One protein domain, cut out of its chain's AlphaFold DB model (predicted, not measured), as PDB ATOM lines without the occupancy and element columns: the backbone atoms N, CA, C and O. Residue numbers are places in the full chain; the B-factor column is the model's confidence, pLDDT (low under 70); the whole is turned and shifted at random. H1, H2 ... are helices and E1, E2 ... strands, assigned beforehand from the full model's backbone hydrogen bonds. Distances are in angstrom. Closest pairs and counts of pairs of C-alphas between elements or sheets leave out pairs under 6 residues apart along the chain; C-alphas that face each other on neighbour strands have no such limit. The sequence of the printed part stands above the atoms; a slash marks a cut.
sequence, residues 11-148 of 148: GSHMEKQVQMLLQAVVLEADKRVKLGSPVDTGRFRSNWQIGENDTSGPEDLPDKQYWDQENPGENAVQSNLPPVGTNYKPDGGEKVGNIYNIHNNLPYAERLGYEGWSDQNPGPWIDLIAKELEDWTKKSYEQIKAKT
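Overview. This is residues 11 to 148 of the 148 residues of an uncharacterized protein of Candidatus Poribacteria bacterium (UniProt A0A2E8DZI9). A small two-stranded hairpin, E1 and E2, packs on one side of the long helix H1, while the second long helix, H4, packs along another side of H1 and runs back the opposite way. The short helices H2 and H3 sit near one end, and a long loop from E1 to E2 sticks out at residues 69 to 74. The printed part has 138 residues, in the order H1 H2 E1 E2 H3 H4; the sheet is antiparallel, and the class is mostly helix, with under half of the residues in named elements. It is compact, with a radius of gyration of the C-alphas of 16.3 A, and spans 51 by 28 by 28 A.

Arrangement. Start at the hairpin of E1, residues 48 to 52, and E2, residues 100 to 104, where N 49 and O 103 are 2.9 A apart, within hydrogen-bond range. Residues 50 to 51 of E1 also pair, parallel, with residues 85 to 86. The closest C-alphas of E2 and H1, residues 11 to 36, are Ile 102 and Asp 30, 6.3 A apart. H1 touches H4, residues 125 to 146, closest at the C-alphas of Val 25 and Thr 137, 6.4 A, at a shallow tilt of 31 degrees, opposite ways. With residues 34 to 35 alone, H1 only just touches H2, residues 43 to 46, with 3 pairs of C-alphas within 8 A, the closest being Lys 34 and Arg 45, 5.3 A. H3, residues 109 to 113, is apart from H1. Every O i to N i+4 pair is within hydrogen-bond range in H1, H3 and H4; H2 is too short for one.

Along the chain. Find C-alpha 11 at (-17.273, -1.505, 20.181); from there H1 runs 37.2 A. H4 runs 31.2 A to C-alpha 146 at (-12.526, 3.155, 36.882).

Size, cuts and confidence. The printed part has no cut. The links E1 to E2 and H3 to H4 are long. Look for pLDDT under 70 at residues 62 to 80, among others.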
ATOM      1  N   GLY A  11     -18.437  -0.868  20.804       86.12
ATOM      2  CA  GLY A  11     -17.273  -1.505  20.181       86.12
ATOM      3  C   GLY A  11     -16.115  -0.527  19.967       86.12
ATOM      4  O   GLY A  11     -15.024  -0.751  20.485       86.12
ATOM      5  N   SER A  12     -16.366   0.604  19.298       87.25
ATOM      6  CA  SER A  12     -15.336   1.629  19.068       87.25
ATOM      7  C   SER A  12     -14.826   2.260  20.366       87.25
ATOM      8  O   SER A  12     -13.656   2.628  20.463       87.25
ATOM      9  N   HIS A  13     -15.682   2.388  21.382       86.25
ATOM     10  CA  HIS A  13     -15.260   2.901  22.680       86.25
ATOM     11  C   HIS A  13     -14.280   1.948  23.376       86.25
ATOM     12  O   HIS A  13     -13.234   2.388  23.853       86.25
ATOM     13  N   MET A  14     -14.597   0.651  23.409       85.75
ATOM     14  CA  MET A  14     -13.723  -0.373  23.987       85.75
ATOM     15  C   MET A  14     -12.402  -0.474  23.226       85.75
ATOM     16  O   MET A  14     -11.344  -0.510  23.849       85.75
ATOM     17  N   GLU A  15     -12.455  -0.460  21.893       87.75
ATOM     18  CA  GLU A  15     -11.265  -0.458  21.045       87.75
ATOM     19  C   GLU A  15     -10.342   0.712  21.397       87.75
ATOM     20  O   GLU A  15      -9.166   0.501  21.689       87.75
ATOM     21  N   LYS A  16     -10.884   1.932  21.484       86.81
ATOM     22  CA  LYS A  16     -10.110   3.118  21.860       86.81
ATOM     23  C   LYS A  16      -9.455   2.977  23.237       86.81
ATOM     24  O   LYS A  16      -8.300   3.358  23.397       86.81
ATOM     25  N   GLN A  17     -10.159   2.439  24.234       86.25
ATOM     26  CA  GLN A  17      -9.571   2.231  25.563       86.25
ATOM     27  C   GLN A  17      -8.402   1.244  25.531       86.25
ATOM     28  O   GLN A  17      -7.380   1.475  26.176       86.25
ATOM     29  N   VAL A  18      -8.542   0.156  24.770       89.12
ATOM     30  CA  VAL A  18      -7.481  -0.844  24.620       89.12
ATOM     31  C   VAL A  18      -6.276  -0.249  23.891       89.12
ATOM     32  O   VAL A  18      -5.151  -0.459  24.333       89.12
ATOM     33  N   GLN A  19      -6.492   0.540  22.836       90.31
ATOM     34  CA  GLN A  19      -5.417   1.236  22.116       90.31
ATOM     35  C   GLN A  19      -4.680   2.235  23.019       90.31
ATOM     36  O   GLN A  19      -3.453   2.256  23.043       90.31
ATOM     37  N   MET A  20      -5.405   2.994  23.849       88.31
ATOM     38  CA  MET A  20      -4.794   3.895  24.835       88.31
ATOM     39  C   MET A  20      -3.944   3.146  25.869       88.31
ATOM     40  O   MET A  20      -2.867   3.615  26.235       88.31
ATOM     41  N   LEU A  21      -4.414   1.990  26.349       91.50
ATOM     42  CA  LEU A  21      -3.621   1.149  27.246       91.50
ATOM     43  C   LEU A  21      -2.367   0.629  26.536       91.50
ATOM     44  O   LEU A  21      -1.286   0.691  27.110       91.50
ATOM     45  N   LEU A  22      -2.501   0.157  25.295       92.94
ATOM     46  CA  LEU A  22      -1.391  -0.357  24.496       92.94
ATOM     47  C   LEU A  22      -0.306   0.705  24.298       92.94
ATOM     48  O   LEU A  22       0.852   0.452  24.619       92.94
ATOM     49  N   GLN A  23      -0.696   1.910  23.879       92.00
ATOM     50  CA  GLN A  23       0.203   3.059  23.780       92.00
ATOM     51  C   GLN A  23       0.922   3.328  25.106       92.00
ATOM     52  O   GLN A  23       2.143   3.469  25.149       92.00
ATOM     53  N   ALA A  24       0.171   3.391  26.208       92.12
ATOM     54  CA  ALA A  24       0.738   3.684  27.516       92.12
ATOM     55  C   ALA A  24       1.768   2.626  27.946       92.12
ATOM     56  O   ALA A  24       2.806   2.980  28.499       92.12
ATOM     57  N   VAL A  25       1.508   1.347  27.664       93.88
ATOM     58  CA  VAL A  25       2.435   0.242  27.953       93.88
ATOM     59  C   VAL A  25       3.697   0.334  27.101       93.88
ATOM     60  O   VAL A  25       4.788   0.192  27.645       93.88
ATOM     61  N   VAL A  26       3.572   0.602  25.799       94.75
ATOM     62  CA  VAL A  26       4.719   0.729  24.882       94.75
ATOM     63  C   VAL A  26       5.640   1.875  25.309       94.75
ATOM     64  O   VAL A  26       6.848   1.681  25.443       94.75
ATOM     65  N   LEU A  27       5.073   3.050  25.594       92.88
ATOM     66  CA  LEU A  27       5.844   4.219  26.022       92.88
ATOM     67  C   LEU A  27       6.467   4.037  27.414       92.88
ATOM     68  O   LEU A  27       7.590   4.477  27.656       92.88
ATOM     69  N   GLU A  28       5.762   3.377  28.333       93.56
ATOM     70  CA  GLU A  28       6.305   3.065  29.656       93.56
ATOM     71  C   GLU A  28       7.434   2.028  29.570       93.56
ATOM     72  O   GLU A  28       8.437   2.163  30.272       93.56
ATOM     73  N   ALA A  29       7.317   1.027  28.691       94.38
ATOM     74  CA  ALA A  29       8.373   0.050  28.441       94.38
ATOM     75  C   ALA A  29       9.647   0.727  27.914       94.38
ATOM     76  O   ALA A  29      10.712   0.544  28.504       94.38
ATOM     77  N   ASP A  30       9.525   1.560  26.872       92.81
ATOM     78  CA  ASP A  30      10.628   2.354  26.304       92.81
ATOM     79  C   ASP A  30      11.327   3.197  27.377       92.81
ATOM     80  O   ASP A  30      12.549   3.148  27.549       92.81
ATOM     81  N   LYS A  31      10.539   3.917  28.178       90.56
ATOM     82  CA  LYS A  31      11.061   4.725  29.278       90.56
ATOM     83  C   LYS A  31      11.830   3.878  30.289       90.56
ATOM     84  O   LYS A  31      12.934   4.255  30.685       90.56
ATOM     85  N   ARG A  32      11.268   2.750  30.730       92.00
ATOM     86  CA  ARG A  32      11.907   1.895  31.740       92.00
ATOM     87  C   ARG A  32      13.203   1.289  31.236       92.00
ATOM     88  O   ARG A  32      14.169   1.299  31.992       92.00
ATOM     89  N   VAL A  33      13.267   0.820  29.987       91.12
ATOM     90  CA  VAL A  33      14.514   0.227  29.478       91.12
ATOM     91  C   VAL A  33      15.628   1.261  29.325       91.12
ATOM     92  O   VAL A  33      16.789   0.984  29.630       91.12
ATOM     93  N   LYS A  34      15.280   2.496  28.949       88.00
ATOM     94  CA  LYS A  34      16.224   3.618  28.910       88.00
ATOM     95  C   LYS A  34      16.720   3.977  30.310       88.00
ATOM     96  O   LYS A  34      17.919   4.144  30.505       88.00
ATOM     97  N   LEU A  35      15.822   4.082  31.289       85.38
ATOM     98  CA  LEU A  35      16.178   4.417  32.674       85.38
ATOM     99  C   LEU A  35      16.958   3.303  33.383       85.38
ATOM    100  O   LEU A  35      17.831   3.608  34.188       85.38
ATOM    101  N   GLY A  36      16.626   2.041  33.110       86.62
ATOM    102  CA  GLY A  36      17.249   0.867  33.723       86.62
ATOM    103  C   GLY A  36      18.523   0.394  33.027       86.62
ATOM    104  O   GLY A  36      19.151  -0.547  33.504       86.62
ATOM    105  N   SER A  37      18.900   1.027  31.911       86.75
ATOM    106  CA  SER A  37      20.128   0.706  31.188       86.75
ATOM    107  C   SER A  37      21.342   0.759  32.129       86.75
ATOM    108  O   SER A  37      21.430   1.675  32.945       86.75
ATOM    109  N   PRO A  38      22.320  -0.155  31.988       82.94
ATOM    110  CA  PRO A  38      23.497  -0.254  32.855       82.94
ATOM    111  C   PRO A  38      24.554   0.818  32.540       82.94
ATOM    112  O   PRO A  38      25.750   0.566  32.659       82.94
ATOM    113  N   VAL A  39      24.109   1.975  32.046       76.88
ATOM    114  CA  VAL A  39      24.887   3.191  31.830       76.88
ATOM    115  C   VAL A  39      23.987   4.386  32.133       76.88
ATOM    116  O   VAL A  39      22.832   4.449  31.697       76.88
ATOM    117  N   ASP A  40      24.524   5.363  32.856       67.62
ATOM    118  CA  ASP A  40      23.755   6.547  33.246       67.62
ATOM    119  C   ASP A  40      23.451   7.453  32.044       67.62
ATOM    120  O   ASP A  40      22.405   8.098  31.986       67.62
ATOM    121  N   THR A  41      24.346   7.476  31.055       67.44
ATOM    122  CA  THR A  41      24.301   8.358  29.883       67.44
ATOM    123  C   THR A  41      24.878   7.661  28.641       67.44
ATOM    124  O   THR A  41      25.421   6.558  28.712       67.44
ATOM    125  N   GLY A  42      24.767   8.311  27.480       74.50
ATOM    126  CA  GLY A  42      25.489   7.946  26.265       74.50
ATOM    127  C   GLY A  42      24.776   6.969  25.330       74.50
ATOM    128  O   GLY A  42      23.593   6.652  25.479       74.50
ATOM    129  N   ARG A  43      25.552   6.506  24.345       81.25
ATOM    130  CA  ARG A  43      25.082   5.824  23.134       81.25
ATOM    131  C   ARG A  43      24.200   4.608  23.392       81.25
ATOM    132  O   ARG A  43      23.202   4.426  22.712       81.25
ATOM    133  N   PHE A  44      24.526   3.767  24.374       85.62
ATOM    134  CA  PHE A  44      23.702   2.583  24.639       85.62
ATOM    135  C   PHE A  44      22.286   2.960  25.090       85.62
ATOM    136  O   PHE A  44      21.312   2.436  24.552       85.62
ATOM    137  N   ARG A  45      22.170   3.904  26.031       84.94
ATOM    138  CA  ARG A  45      20.887   4.378  26.564       84.94
ATOM    139  C   ARG A  45      20.076   5.160  25.532       84.94
ATOM    140  O   ARG A  45      18.850   5.097  25.558       84.94
ATOM    141  N   SER A  46      20.725   5.886  24.626       83.88
ATOM    142  CA  SER A  46      20.033   6.620  23.561       83.88
ATOM    143  C   SER A  46      19.603   5.756  22.376       83.88
ATOM    144  O   SER A  46      18.734   6.188  21.623       83.88
ATOM    145  N   ASN A  47      20.155   4.548  22.221       87.94
ATOM    146  CA  ASN A  47      19.907   3.709  21.044       87.94
ATOM    147  C   ASN A  47      18.677   2.786  21.144       87.94
ATOM    148  O   ASN A  47      18.427   1.989  20.239       87.94
ATOM    149  N   TRP A  48      17.909   2.874  22.234       90.88
ATOM    150  CA  TRP A  48      16.642   2.152  22.365       90.88
ATOM    151  C   TRP A  48      15.591   2.691  21.390       90.88
ATOM    152  O   TRP A  48      15.352   3.900  21.311       90.88
ATOM    153  N   GLN A  49      14.961   1.768  20.670       92.25
ATOM    154  CA  GLN A  49      13.996   2.017  19.608       92.25
ATOM    155  C   GLN A  49      12.719   1.215  19.845       92.25
ATOM    156  O   GLN A  49      12.759   0.071  20.300       92.25
ATOM    157  N   ILE A  50      11.585   1.811  19.488       94.69
ATOM    158  CA  ILE A  50      10.279   1.159  19.453       94.69
ATOM    159  C   ILE A  50      10.029   0.689  18.024       94.69
ATOM    160  O   ILE A  50       9.984   1.500  17.103       94.69
ATOM    161  N   GLY A  51       9.847  -0.606  17.828       94.88
ATOM    162  CA  GLY A  51       9.483  -1.186  16.545       94.88
ATOM    163  C   GLY A  51       8.011  -1.566  16.478       94.88
ATOM    164  O   GLY A  51       7.494  -2.189  17.403       94.88
ATOM    165  N   GLU A  52       7.340  -1.240  15.374       95.38
ATOM    166  CA  GLU A  52       5.979  -1.707  15.080       95.38
ATOM    167  C   GLU A  52       6.006  -2.706  13.921       95.38
ATOM    168  O   GLU A  52       6.236  -2.339  12.767       95.38
ATOM    169  N   ASN A  53       5.781  -3.985  14.243       95.31
ATOM    170  CA  ASN A  53       5.916  -5.132  13.335       95.31
ATOM    171  C   ASN A  53       7.287  -5.220  12.632       95.31
ATOM    172  O   ASN A  53       7.420  -5.892  11.613       95.31
ATOM    173  N   ASP A  54       8.293  -4.537  13.173       92.69
ATOM    174  CA  ASP A  54       9.601  -4.368  12.556       92.69
ATOM    175  C   ASP A  54      10.669  -4.154  13.636       92.69
ATOM    176  O   ASP A  54      10.410  -3.509  14.649       92.69
ATOM    177  N   THR A  55      11.862  -4.702  13.424       90.50
ATOM    178  CA  THR A  55      13.068  -4.498  14.248       90.50
ATOM    179  C   THR A  55      14.276  -4.100  13.394       90.50
ATOM    180  O   THR A  55      15.382  -3.967  13.910       90.50
ATOM    181  N   SER A  56      14.096  -3.912  12.083       90.75
ATOM    182  CA  SER A  56      15.153  -3.622  11.100       90.75
ATOM    183  C   SER A  56      15.596  -2.154  11.077       90.75
ATOM    184  O   SER A  56      16.181  -1.681  10.102       90.75
ATOM    185  N   GLY A  57      15.324  -1.432  12.166       83.81
ATOM    186  CA  GLY A  57      15.746  -0.055  12.366       83.81
ATOM    187  C   GLY A  57      17.261   0.107  12.276       83.81
ATOM    188  O   GLY A  57      18.002  -0.879  12.343       83.81
ATOM    189  N   PRO A  58      17.744   1.350  12.134       85.62
ATOM    190  CA  PRO A  58      19.174   1.615  12.079       85.62
ATOM    191  C   PRO A  58      19.902   0.977  13.266       85.62
ATOM    192  O   PRO A  58      19.424   1.007  14.403       85.62
ATOM    193  N   GLU A  59      21.077   0.411  12.980       86.38
ATOM    194  CA  GLU A  59      21.973  -0.128  14.006       86.38
ATOM    195  C   GLU A  59      22.297   0.957  15.035       86.38
ATOM    196  O   GLU A  59      22.151   0.746  16.235       86.38
ATOM    197  N   ASP A  60      22.664   2.132  14.528       82.44
ATOM    198  CA  ASP A  60      23.054   3.306  15.290       82.44
ATOM    199  C   ASP A  60      22.109   4.463  14.977       82.44
ATOM    200  O   ASP A  60      22.079   4.991  13.857       82.44
ATOM    201  N   LEU A  61      21.326   4.861  15.971       77.75
ATOM    202  CA  LEU A  61      20.617   6.122  15.941       77.75
ATOM    203  C   LEU A  61      21.643   7.253  16.001       77.75
ATOM    204  O   LEU A  61      22.575   7.196  16.801       77.75
ATOM    205  N   PRO A  62      21.495   8.307  15.184       64.75
ATOM    206  CA  PRO A  62      22.437   9.412  15.197       64.75
ATOM    207  C   PRO A  62      22.591   9.984  16.615       64.75
ATOM    208  O   PRO A  62      21.660  10.558  17.178       64.75
ATOM    209  N   ASP A  63      23.816   9.882  17.140       55.62
ATOM    210  CA  ASP A  63      24.262  10.325  18.476       55.62
ATOM    211  C   ASP A  63      23.890  11.797  18.784       55.62
ATOM    212  O   ASP A  63      23.730  12.227  19.926       55.62
ATOM    213  N   LYS A  64      23.665  12.574  17.716       45.62
ATOM    214  CA  LYS A  64      23.380  14.012  17.713       45.62
ATOM    215  C   LYS A  64      22.083  14.436  18.402       45.62
ATOM    216  O   LYS A  64      21.882  15.635  18.562       45.62
ATOM    217  N   GLN A  65      21.200  13.517  18.784       48.62
ATOM    218  CA  GLN A  65      19.970  13.902  19.480       48.62
ATOM    219  C   GLN A  65      20.166  14.050  21.003       48.62
ATOM    220  O   GLN A  65      19.323  14.667  21.651       48.62
ATOM    221  N   TYR A  66      21.279  13.550  21.565       48.19
ATOM    222  CA  TYR A  66      21.489  13.480  23.025       48.19
ATOM    223  C   TYR A  66      22.900  13.829  23.510       48.19
ATOM    224  O   TYR A  66      23.145  13.817  24.717       48.19
ATOM    225  N   TRP A  67      23.809  14.150  22.591       41.16
ATOM    226  CA  TRP A  67      25.126  14.698  22.891       41.16
ATOM    227  C   TRP A  67      25.110  16.201  22.605       41.16
ATOM    228  O   TRP A  67      25.105  16.605  21.438       41.16
ATOM    229  N   ASP A  68      25.100  17.035  23.649       46.84
ATOM    230  CA  ASP A  68      25.466  18.437  23.467       46.84
ATOM    231  C   ASP A  68      26.965  18.481  23.152       46.84
ATOM    232  O   ASP A  68      27.828  18.267  24.008       46.84
ATOM    233  N   GLN A  69      27.273  18.707  21.877       44.72
ATOM    234  CA  GLN A  69      28.638  18.761  21.367       44.72
ATOM    235  C   GLN A  69      29.431  19.941  21.954       44.72
ATOM    236  O   GLN A  69      30.662  19.913  21.910       44.72
ATOM    237  N   GLU A  70      28.747  20.935  22.530       47.25
ATOM    238  CA  GLU A  70      29.340  22.134  23.123       47.25
ATOM    239  C   GLU A  70      29.667  21.967  24.619       47.25
ATOM    240  O   GLU A  70      30.533  22.683  25.121       47.25
ATOM    241  N   ASN A  71      29.074  20.988  25.322       46.38
ATOM    242  CA  ASN A  71      29.272  20.778  26.767       46.38
ATOM    243  C   ASN A  71      29.562  19.304  27.136       46.38
ATOM    244  O   ASN A  71      28.763  18.642  27.798       46.38
ATOM    245  N   PRO A  72      30.749  18.771  26.788       46.69
ATOM    246  CA  PRO A  72      31.090  17.356  26.979       46.69
ATOM    247  C   PRO A  72      31.196  16.889  28.449       46.69
ATOM    248  O   PRO A  72      31.306  15.689  28.689       46.69
ATOM    249  N   GLY A  73      31.180  17.805  29.429       40.41
ATOM    250  CA  GLY A  73      31.353  17.510  30.863       40.41
ATOM    251  C   GLY A  73      30.079  17.539  31.718       40.41
ATOM    252  O   GLY A  73      30.126  17.120  32.869       40.41
ATOM    253  N   GLU A  74      28.949  17.996  31.168       41.56
ATOM    254  CA  GLU A  74      27.662  18.154  31.872       41.56
ATOM    255  C   GLU A  74      26.511  17.515  31.072       41.56
ATOM    256  O   GLU A  74      25.391  18.009  31.004       41.56
ATOM    257  N   ASN A  75      26.771  16.369  30.441       42.78
ATOM    258  CA  ASN A  75      25.759  15.637  29.682       42.78
ATOM    259  C   ASN A  75      24.840  14.836  30.616       42.78
ATOM    260  O   ASN A  75      24.890  13.606  30.655       42.78
ATOM    261  N   ALA A  76      23.971  15.521  31.358       42.59
ATOM    262  CA  ALA A  76      22.760  14.909  31.890       42.59
ATOM    263  C   ALA A  76      21.860  14.554  30.700       42.59
ATOM    264  O   ALA A  76      20.996  15.331  30.296       42.59
ATOM    265  N   VAL A  77      22.100  13.386  30.099       47.72
ATOM    266  CA  VAL A  77      21.185  12.771  29.132       47.72
ATOM    267  C   VAL A  77      19.795  12.862  29.730       47.72
ATOM    268  O   VAL A  77      19.582  12.393  30.850       47.72
ATOM    269  N   GLN A  78      18.893  13.553  29.025       51.59
ATOM    270  CA  GLN A  78      17.545  13.839  29.502       51.59
ATOM    271  C   GLN A  78      16.983  12.599  30.197       51.59
ATOM    272  O   GLN A  78      16.914  11.518  29.611       51.59
ATOM    273  N   SER A  79      16.569  12.755  31.454       50.06
ATOM    274  CA  SER A  79      15.976  11.665  32.235       50.06
ATOM    275  C   SER A  79      14.767  11.031  31.530       50.06
ATOM    276  O   SER A  79      14.424   9.894  31.830       50.06
ATOM    277  N   ASN A  80      14.182  11.720  30.544       59.94
ATOM    278  CA  ASN A  80      13.171  11.209  29.628       59.94
ATOM    279  C   ASN A  80      13.580  11.492  28.171       59.94
ATOM    280  O   ASN A  80      13.208  12.527  27.618       59.94
ATOM    281  N   LEU A  81      14.342  10.588  27.548       71.25
ATOM    282  CA  LEU A  81      14.580  10.652  26.104       71.25
ATOM    283  C   LEU A  81      13.260  10.381  25.368       71.25
ATOM    284  O   LEU A  81      12.576   9.419  25.733       71.25
ATOM    285  N   PRO A  82      12.886  11.171  24.346       79.19
ATOM    286  CA  PRO A  82      11.696  10.894  23.564       79.19
ATOM    287  C   PRO A  82      11.764   9.497  22.921       79.19
ATOM    288  O   PRO A  82      12.853   8.975  22.649       79.19
ATOM    289  N   PRO A  83      10.601   8.869  22.687       84.19
ATOM    290  CA  PRO A  83      10.525   7.614  21.954       84.19
ATOM    291  C   PRO A  83      11.051   7.807  20.529       84.19
ATOM    292  O   PRO A  83      10.705   8.777  19.852       84.19
ATOM    293  N   VAL A  84      11.874   6.866  20.071       87.38
ATOM    294  CA  VAL A  84      12.367   6.809  18.690       87.38
ATOM    295  C   VAL A  84      11.805   5.546  18.058       87.38
ATOM    296  O   VAL A  84      11.829   4.491  18.683       87.38
ATOM    297  N   GLY A  85      11.242   5.665  16.856       86.31
ATOM    298  CA  GLY A  85      10.457   4.604  16.231       86.31
ATOM    299  C   GLY A  85      11.076   4.028  14.960       86.31
ATOM    300  O   GLY A  85      11.486   4.780  14.076       86.31
ATOM    301  N   THR A  86      11.025   2.705  14.830       88.38
ATOM    302  CA  THR A  86      11.211   1.939  13.590       88.38
ATOM    303  C   THR A  86       9.839   1.509  13.095       88.38
ATOM    304  O   THR A  86       9.166   0.709  13.744       88.38
ATOM    305  N   ASN A  87       9.384   2.090  11.980       90.12
ATOM    306  CA  ASN A  87       8.008   1.930  11.487       90.12
ATOM    307  C   ASN A  87       6.916   2.299  12.525       90.12
ATOM    308  O   ASN A  87       5.748   1.983  12.341       90.12
ATOM    309  N   TYR A  88       7.287   3.003  13.596       90.38
ATOM    310  CA  TYR A  88       6.429   3.343  14.728       90.38
ATOM    311  C   TYR A  88       6.266   4.861  14.849       90.38
ATOM    312  O   TYR A  88       7.223   5.617  14.643       90.38
ATOM    313  N   LYS A  89       5.064   5.312  15.221       86.94
ATOM    314  CA  LYS A  89       4.771   6.717  15.535       86.94
ATOM    315  C   LYS A  89       4.082   6.815  16.901       86.94
ATOM    316  O   LYS A  89       3.061   6.166  17.095       86.94
ATOM    317  N   PRO A  90       4.574   7.657  17.826       78.75
ATOM    318  CA  PRO A  90       3.968   7.839  19.145       78.75
ATOM    319  C   PRO A  90       2.771   8.811  19.091       78.75
ATOM    320  O   PRO A  90       2.721   9.787  19.838       78.75
ATOM    321  N   ASP A  91       1.824   8.602  18.174       82.19
ATOM    322  CA  ASP A  91       0.676   9.494  17.931       82.19
ATOM    323  C   ASP A  91      -0.669   8.932  18.431       82.19
ATOM    324  O   ASP A  91      -1.715   9.551  18.233       82.19
ATOM    325  N   GLY A  92      -0.645   7.795  19.130       75.88
ATOM    326  CA  GLY A  92      -1.846   7.087  19.590       75.88
ATOM    327  C   GLY A  92      -2.429   6.161  18.531       75.88
ATOM    328  O   GLY A  92      -3.567   5.712  18.673       75.88
ATOM    329  N   GLY A  93      -1.679   5.915  17.455       79.00
ATOM    330  CA  GLY A  93      -2.031   5.007  16.376       79.00
ATOM    331  C   GLY A  93      -1.801   3.529  16.683       79.00
ATOM    332  O   GLY A  93      -1.957   2.726  15.762       79.00
ATOM    333  N   GLU A  94      -1.436   3.152  17.913       89.25
ATOM    334  CA  GLU A  94      -1.220   1.759  18.286       89.25
ATOM    335  C   GLU A  94      -2.496   0.923  18.123       89.25
ATOM    336  O   GLU A  94      -3.580   1.316  18.555       89.25
ATOM    337  N   LYS A  95      -2.378  -0.262  17.514       90.06
ATOM    338  CA  LYS A  95      -3.520  -1.117  17.166       90.06
ATOM    339  C   LYS A  95      -3.390  -2.507  17.753       90.06
ATOM    340  O   LYS A  95      -2.335  -3.138  17.714       90.06
ATOM    341  N   VAL A  96      -4.523  -3.025  18.214       86.75
ATOM    342  CA  VAL A  96      -4.655  -4.439  18.563       86.75
ATOM    343  C   VAL A  96      -4.352  -5.285  17.326       86.75
ATOM    344  O   VAL A  96      -4.883  -5.026  16.248       86.75
ATOM    345  N   GLY A  97      -3.505  -6.299  17.495       88.88
ATOM    346  CA  GLY A  97      -3.050  -7.180  16.418       88.88
ATOM    347  C   GLY A  97      -1.653  -6.849  15.892       88.88
ATOM    348  O   GLY A  97      -1.019  -7.731  15.321       88.88
ATOM    349  N   ASN A  98      -1.145  -5.638  16.142       93.94
ATOM    350  CA  ASN A  98       0.250  -5.303  15.866       93.94
ATOM    351  C   ASN A  98       1.166  -5.781  16.999       93.94
ATOM    352  O   ASN A  98       0.752  -5.905  18.156       93.94
ATOM    353  N   ILE A  99       2.424  -6.037  16.654       94.19
ATOM    354  CA  ILE A  99       3.491  -6.384  17.589       94.19
ATOM    355  C   ILE A  99       4.356  -5.147  17.800       94.19
ATOM    356  O   ILE A  99       4.971  -4.648  16.859       94.19
ATOM    357  N   TYR A 100       4.432  -4.692  19.047       95.25
ATOM    358  CA  TYR A 100       5.310  -3.603  19.459       95.25
ATOM    359  C   TYR A 100       6.491  -4.184  20.218       95.25
ATOM    360  O   TYR A 100       6.313  -4.930  21.181       95.25
ATOM    361  N   ASN A 101       7.692  -3.869  19.765       94.75
ATOM    362  CA  ASN A 101       8.928  -4.354  20.350       94.75
ATOM    363  C   ASN A 101       9.784  -3.167  20.795       94.75
ATOM    364  O   ASN A 101       9.723  -2.092  20.206       94.75
ATOM    365  N   ILE A 102      10.569  -3.367  21.847       94.56
ATOM    366  CA  ILE A 102      11.573  -2.406  22.290       94.56
ATOM    367  C   ILE A 102      12.924  -3.069  22.072       94.56
ATOM    368  O   ILE A 102      13.184  -4.131  22.641       94.56
ATOM    369  N   HIS A 103      13.754  -2.493  21.212       93.25
ATOM    370  CA  HIS A 103      15.009  -3.104  20.788       93.25
ATOM    371  C   HIS A 103      16.162  -2.113  20.813       93.25
ATOM    372  O   HIS A 103      15.982  -0.896  20.806       93.25
ATOM    373  N   ASN A 104      17.368  -2.666  20.839       92.06
ATOM    374  CA  ASN A 104      18.603  -1.923  20.706       92.06
ATOM    375  C   ASN A 104      19.496  -2.688  19.731       92.06
ATOM    376  O   ASN A 104      19.913  -3.807  20.023       92.06
ATOM    377  N   ASN A 105      19.761  -2.092  18.571       92.31
ATOM    378  CA  ASN A 105      20.440  -2.780  17.477       92.31
ATOM    379  C   ASN A 105      21.973  -2.690  17.555       92.31
ATOM    380  O   ASN A 105      22.646  -3.149  16.640       92.31
ATOM    381  N   LEU A 106      22.552  -2.140  18.633       91.00
ATOM    382  CA  LEU A 106      24.010  -2.070  18.755       91.00
ATOM    383  C   LEU A 106      24.634  -3.472  18.801       91.00
ATOM    384  O   LEU A 106      24.154  -4.316  19.560       91.00
ATOM    385  N   PRO A 107      25.782  -3.709  18.136       91.06
ATOM    386  CA  PRO A 107      26.439  -5.020  18.127       91.06
ATOM    387  C   PRO A 107      26.834  -5.536  19.516       91.06
ATOM    388  O   PRO A 107      27.036  -6.730  19.713       91.06
ATOM    389  N   TYR A 108      26.982  -4.631  20.488       88.38
ATOM    390  CA  TYR A 108      27.326  -4.945  21.874       88.38
ATOM    391  C   TYR A 108      26.134  -4.860  22.835       88.38
ATOM    392  O   TYR A 108      26.336  -4.973  24.045       88.38
ATOM    393  N   ALA A 109      24.911  -4.639  22.340       89.44
ATOM    394  CA  ALA A 109      23.762  -4.399  23.204       89.44
ATOM    395  C   ALA A 109      23.450  -5.593  24.110       89.44
ATOM    396  O   ALA A 109      23.272  -5.422  25.314       89.44
ATOM    397  N   GLU A 110      23.455  -6.801  23.547       87.81
ATOM    398  CA  GLU A 110      23.243  -8.050  24.285       87.81
ATOM    399  C   GLU A 110      24.336  -8.281  25.335       87.81
ATOM    400  O   GLU A 110      24.047  -8.581  26.492       87.81
ATOM    401  N   ARG A 111      25.597  -8.036  24.966       86.12
ATOM    402  CA  ARG A 111      26.739  -8.186  25.876       86.12
ATOM    403  C   ARG A 111      26.602  -7.277  27.093       86.12
ATOM    404  O   ARG A 111      26.806  -7.693  28.231       86.12
ATOM    405  N   LEU A 112      26.223  -6.025  26.848       84.69
ATOM    406  CA  LEU A 112      26.076  -5.025  27.894       84.69
ATOM    407  C   LEU A 112      24.815  -5.257  28.742       84.69
ATOM    408  O   LEU A 112      24.869  -5.148  29.966       84.69
ATOM    409  N   GLY A 113      23.696  -5.587  28.096       80.88
ATOM    410  CA  GLY A 113      22.385  -5.724  28.723       80.88
ATOM    411  C   GLY A 113      22.144  -7.065  29.416       80.88
ATOM    412  O   GLY A 113      21.476  -7.077  30.444       80.88
ATOM    413  N   TYR A 114      22.696  -8.165  28.903       79.69
ATOM    414  CA  TYR A 114      22.377  -9.528  29.349       79.69
ATOM    415  C   TYR A 114      23.601 -10.317  29.833       79.69
ATOM    416  O   TYR A 114      23.539 -10.947  30.884       79.69
ATOM    417  N   GLU A 115      24.739 -10.247  29.131       81.25
ATOM    418  CA  GLU A 115      25.939 -11.034  29.489       81.25
ATOM    419  C   GLU A 115      26.726 -10.480  30.693       81.25
ATOM    420  O   GLU A 115      27.732 -11.065  31.094       81.25
ATOM    421  N   GLY A 116      26.305  -9.351  31.269       72.50
ATOM    422  CA  GLY A 116      26.938  -8.782  32.462       72.50
ATOM    423  C   GLY A 116      28.317  -8.159  32.215       72.50
ATOM    424  O   GLY A 116      29.127  -8.100  33.132       72.50
ATOM    425  N   TRP A 117      28.605  -7.680  30.998       72.31
ATOM    426  CA  TRP A 117      29.895  -7.049  30.654       72.31
ATOM    427  C   TRP A 117      30.116  -5.637  31.239       72.31
ATOM    428  O   TRP A 117      31.171  -5.050  31.011       72.31
ATOM    429  N   SER A 118      29.141  -5.082  31.965       70.75
ATOM    430  CA  SER A 118      29.272  -3.803  32.676       70.75
ATOM    431  C   SER A 118      29.296  -4.037  34.179       70.75
ATOM    432  O   SER A 118      28.393  -4.684  34.706       70.75
ATOM    433  N   ASP A 119      30.252  -3.417  34.875       70.06
ATOM    434  CA  ASP A 119      30.265  -3.345  36.346       70.06
ATOM    435  C   ASP A 119      29.018  -2.629  36.901       70.06
ATOM    436  O   ASP A 119      28.655  -2.796  38.064       70.06
ATOM    437  N   GLN A 120      28.346  -1.837  36.060       69.31
ATOM    438  CA  GLN A 120      27.096  -1.148  36.369       69.31
ATOM    439  C   GLN A 120      25.852  -1.977  36.003       69.31
ATOM    440  O   GLN A 120      24.741  -1.475  36.151       69.31
ATOM    441  N   ASN A 121      25.994  -3.217  35.511       74.25
ATOM    442  CA  ASN A 121      24.845  -4.063  35.188       74.25
ATOM    443  C   ASN A 121      24.197  -4.606  36.478       74.25
ATOM    444  O   ASN A 121      24.817  -5.414  37.172       74.25
ATOM    445  N   PRO A 122      22.948  -4.215  36.805       67.00
ATOM    446  CA  PRO A 122      22.310  -4.624  38.052       67.00
ATOM    447  C   PRO A 122      21.803  -6.082  38.052       67.00
ATOM    448  O   PRO A 122      21.143  -6.494  39.007       67.00
ATOM    449  N   GLY A 123      22.095  -6.880  37.016       77.25
ATOM    450  CA  GLY A 123      21.677  -8.279  36.880       77.25
ATOM    451  C   GLY A 123      20.610  -8.452  35.789       77.25
ATOM    452  O   GLY A 123      20.694  -7.785  34.765       77.25
ATOM    453  N   PRO A 124      19.593  -9.321  35.950       84.56
ATOM    454  CA  PRO A 124      18.549  -9.552  34.941       84.56
ATOM    455  C   PRO A 124      17.531  -8.392  34.891       84.56
ATOM    456  O   PRO A 124      16.333  -8.557  35.111       84.56
ATOM    457  N   TRP A 125      18.013  -7.174  34.657       88.06
ATOM    458  CA  TRP A 125      17.252  -5.931  34.781       88.06
ATOM    459  C   TRP A 125      16.136  -5.809  33.737       88.06
ATOM    460  O   TRP A 125      15.062  -5.299  34.048       88.06
ATOM    461  N   ILE A 126      16.344  -6.350  32.532       89.94
ATOM    462  CA  ILE A 126      15.313  -6.424  31.485       89.94
ATOM    463  C   ILE A 126      14.156  -7.327  31.938       89.94
ATOM    464  O   ILE A 126      12.993  -6.941  31.815       89.94
ATOM    465  N   ASP A 127      14.461  -8.487  32.528       90.75
ATOM    466  CA  ASP A 127      13.445  -9.423  33.030       90.75
ATOM    467  C   ASP A 127      12.664  -8.824  34.207       90.75
ATOM    468  O   ASP A 127      11.444  -8.990  34.312       90.75
ATOM    469  N   LEU A 128      13.352  -8.081  35.083       91.56
ATOM    470  CA  LEU A 128      12.720  -7.341  36.174       91.56
ATOM    471  C   LEU A 128      11.765  -6.268  35.639       91.56
ATOM    472  O   LEU A 128      10.612  -6.222  36.067       91.56
ATOM    473  N   ILE A 129      12.196  -5.467  34.660       93.00
ATOM    474  CA  ILE A 129      11.339  -4.462  34.016       93.00
ATOM    475  C   ILE A 129      10.115  -5.118  33.379       93.00
ATOM    476  O   ILE A 129       9.006  -4.622  33.570       93.00
ATOM    477  N   ALA A 130      10.287  -6.226  32.652       92.31
ATOM    478  CA  ALA A 130       9.180  -6.935  32.015       92.31
ATOM    479  C   ALA A 130       8.138  -7.391  33.048       92.31
ATOM    480  O   ALA A 130       6.936  -7.171  32.869       92.31
ATOM    481  N   LYS A 131       8.599  -7.943  34.174       94.19
ATOM    482  CA  LYS A 131       7.732  -8.344  35.286       94.19
ATOM    483  C   LYS A 131       7.000  -7.155  35.914       94.19
ATOM    484  O   LYS A 131       5.793  -7.212  36.137       94.19
ATOM    485  N   GLU A 132       7.703  -6.061  36.181       94.31
ATOM    486  CA  GLU A 132       7.098  -4.851  36.745       94.31
ATOM    487  C   GLU A 132       6.128  -4.167  35.773       94.31
ATOM    488  O   GLU A 132       5.186  -3.489  36.199       94.31
ATOM    489  N   LEU A 133       6.367  -4.292  34.468       95.44
ATOM    490  CA  LEU A 133       5.500  -3.758  33.425       95.44
ATOM    491  C   LEU A 133       4.189  -4.544  33.354       95.44
ATOM    492  O   LEU A 133       3.138  -3.932  33.171       95.44
ATOM    493  N   GLU A 134       4.211  -5.862  33.565       94.25
ATOM    494  CA  GLU A 134       2.995  -6.680  33.659       94.25
ATOM    495  C   GLU A 134       2.088  -6.190  34.800       94.25
ATOM    496  O   GLU A 134       0.903  -5.902  34.598       94.25
ATOM    497  N   ASP A 135       2.656  -6.025  35.995       95.19
ATOM    498  CA  ASP A 135       1.921  -5.532  37.162       95.19
ATOM    499  C   ASP A 135       1.425  -4.096  36.967       95.19
ATOM    500  O   ASP A 135       0.306  -3.751  37.362       95.19
ATOM    501  N   TRP A 136       2.242  -3.248  36.341       95.00
ATOM    502  CA  TRP A 136       1.853  -1.883  36.003       95.00
ATOM    503  C   TRP A 136       0.708  -1.854  34.989       95.00
ATOM    504  O   TRP A 136      -0.254  -1.120  35.190       95.00
ATOM    505  N   THR A 137       0.749  -2.701  33.961       93.94
ATOM    506  CA  THR A 137      -0.293  -2.794  32.927       93.94
ATOM    507  C   THR A 137      -1.642  -3.148  33.541       93.94
ATOM    508  O   THR A 137      -2.644  -2.491  33.252       93.94
ATOM    509  N   LYS A 138      -1.672  -4.128  34.456       93.12
ATOM    510  CA  LYS A 138      -2.891  -4.501  35.198       93.12
ATOM    511  C   LYS A 138      -3.445  -3.321  36.002       93.12
ATOM    512  O   LYS A 138      -4.644  -3.057  35.964       93.12
ATOM    513  N   LYS A 139      -2.580  -2.574  36.696       92.00
ATOM    514  CA  LYS A 139      -2.983  -1.380  37.462       92.00
ATOM    515  C   LYS A 139      -3.507  -0.265  36.552       92.00
ATOM    516  O   LYS A 139      -4.537   0.330  36.862       92.00
ATOM    517  N   SER A 140      -2.834  -0.001  35.434       89.75
ATOM    518  CA  SER A 140      -3.236   1.003  34.443       89.75
ATOM    519  C   SER A 140      -4.583   0.663  33.810       89.75
ATOM    520  O   SER A 140      -5.432   1.544  33.671       89.75
ATOM    521  N   TYR A 141      -4.833  -0.615  33.512       89.25
ATOM    522  CA  TYR A 141      -6.135  -1.086  33.046       89.25
ATOM    523  C   TYR A 141      -7.256  -0.771  34.048       89.25
ATOM    524  O   TYR A 141      -8.261  -0.167  33.670       89.25
ATOM    525  N   GLU A 142      -7.074  -1.100  35.331       88.06
ATOM    526  CA  GLU A 142      -8.093  -0.812  36.352       88.06
ATOM    527  C   GLU A 142      -8.350   0.695  36.506       88.06
ATOM    528  O   GLU A 142      -9.490   1.109  36.714       88.06
ATOM    529  N   GLN A 143      -7.329   1.542  36.338       84.62
ATOM    530  CA  GLN A 143      -7.502   2.999  36.351       84.62
ATOM    531  C   GLN A 143      -8.298   3.520  35.150       84.62
ATOM    532  O   GLN A 143      -9.114   4.427  35.314       84.62
ATOM    533  N   ILE A 144      -8.061   2.979  33.952       79.38
ATOM    534  CA  ILE A 144      -8.809   3.345  32.740       79.38
ATOM    535  C   ILE A 144     -10.272   2.917  32.893       79.38
ATOM    536  O   ILE A 144     -11.182   3.722  32.690       79.38
ATOM    537  N   LYS A 145     -10.495   1.689  33.368       75.88
ATOM    538  CA  LYS A 145     -11.825   1.153  33.657       75.88
ATOM    539  C   LYS A 145     -12.569   1.985  34.706       75.88
ATOM    540  O   LYS A 145     -13.730   2.303  34.499       75.88
ATOM    541  N   ALA A 146     -11.912   2.375  35.801       70.06
ATOM    542  CA  ALA A 146     -12.526   3.155  36.882       70.06
ATOM    543  C   ALA A 146     -12.854   4.613  36.506       70.06
ATOM    544  O   ALA A 146     -13.650   5.258  37.188       70.06
ATOM    545  N   LYS A 147     -12.226   5.152  35.454       63.28
ATOM    546  CA  LYS A 147     -12.491   6.503  34.931       63.28
ATOM    547  C   LYS A 147     -13.645   6.550  33.919       63.28
ATOM    548  O   LYS A 147     -13.984   7.646  33.473       63.28
ATOM    549  N   THR A 148     -14.215   5.399  33.563       52.69
ATOM    550  CA  THR A 148     -15.322   5.257  32.603       52.69
ATOM    551  C   THR A 148     -16.649   5.063  33.335       52.69
ATOM    552  O   THR A 148     -17.647   5.703  32.929       52.69
TER     553      THR A 148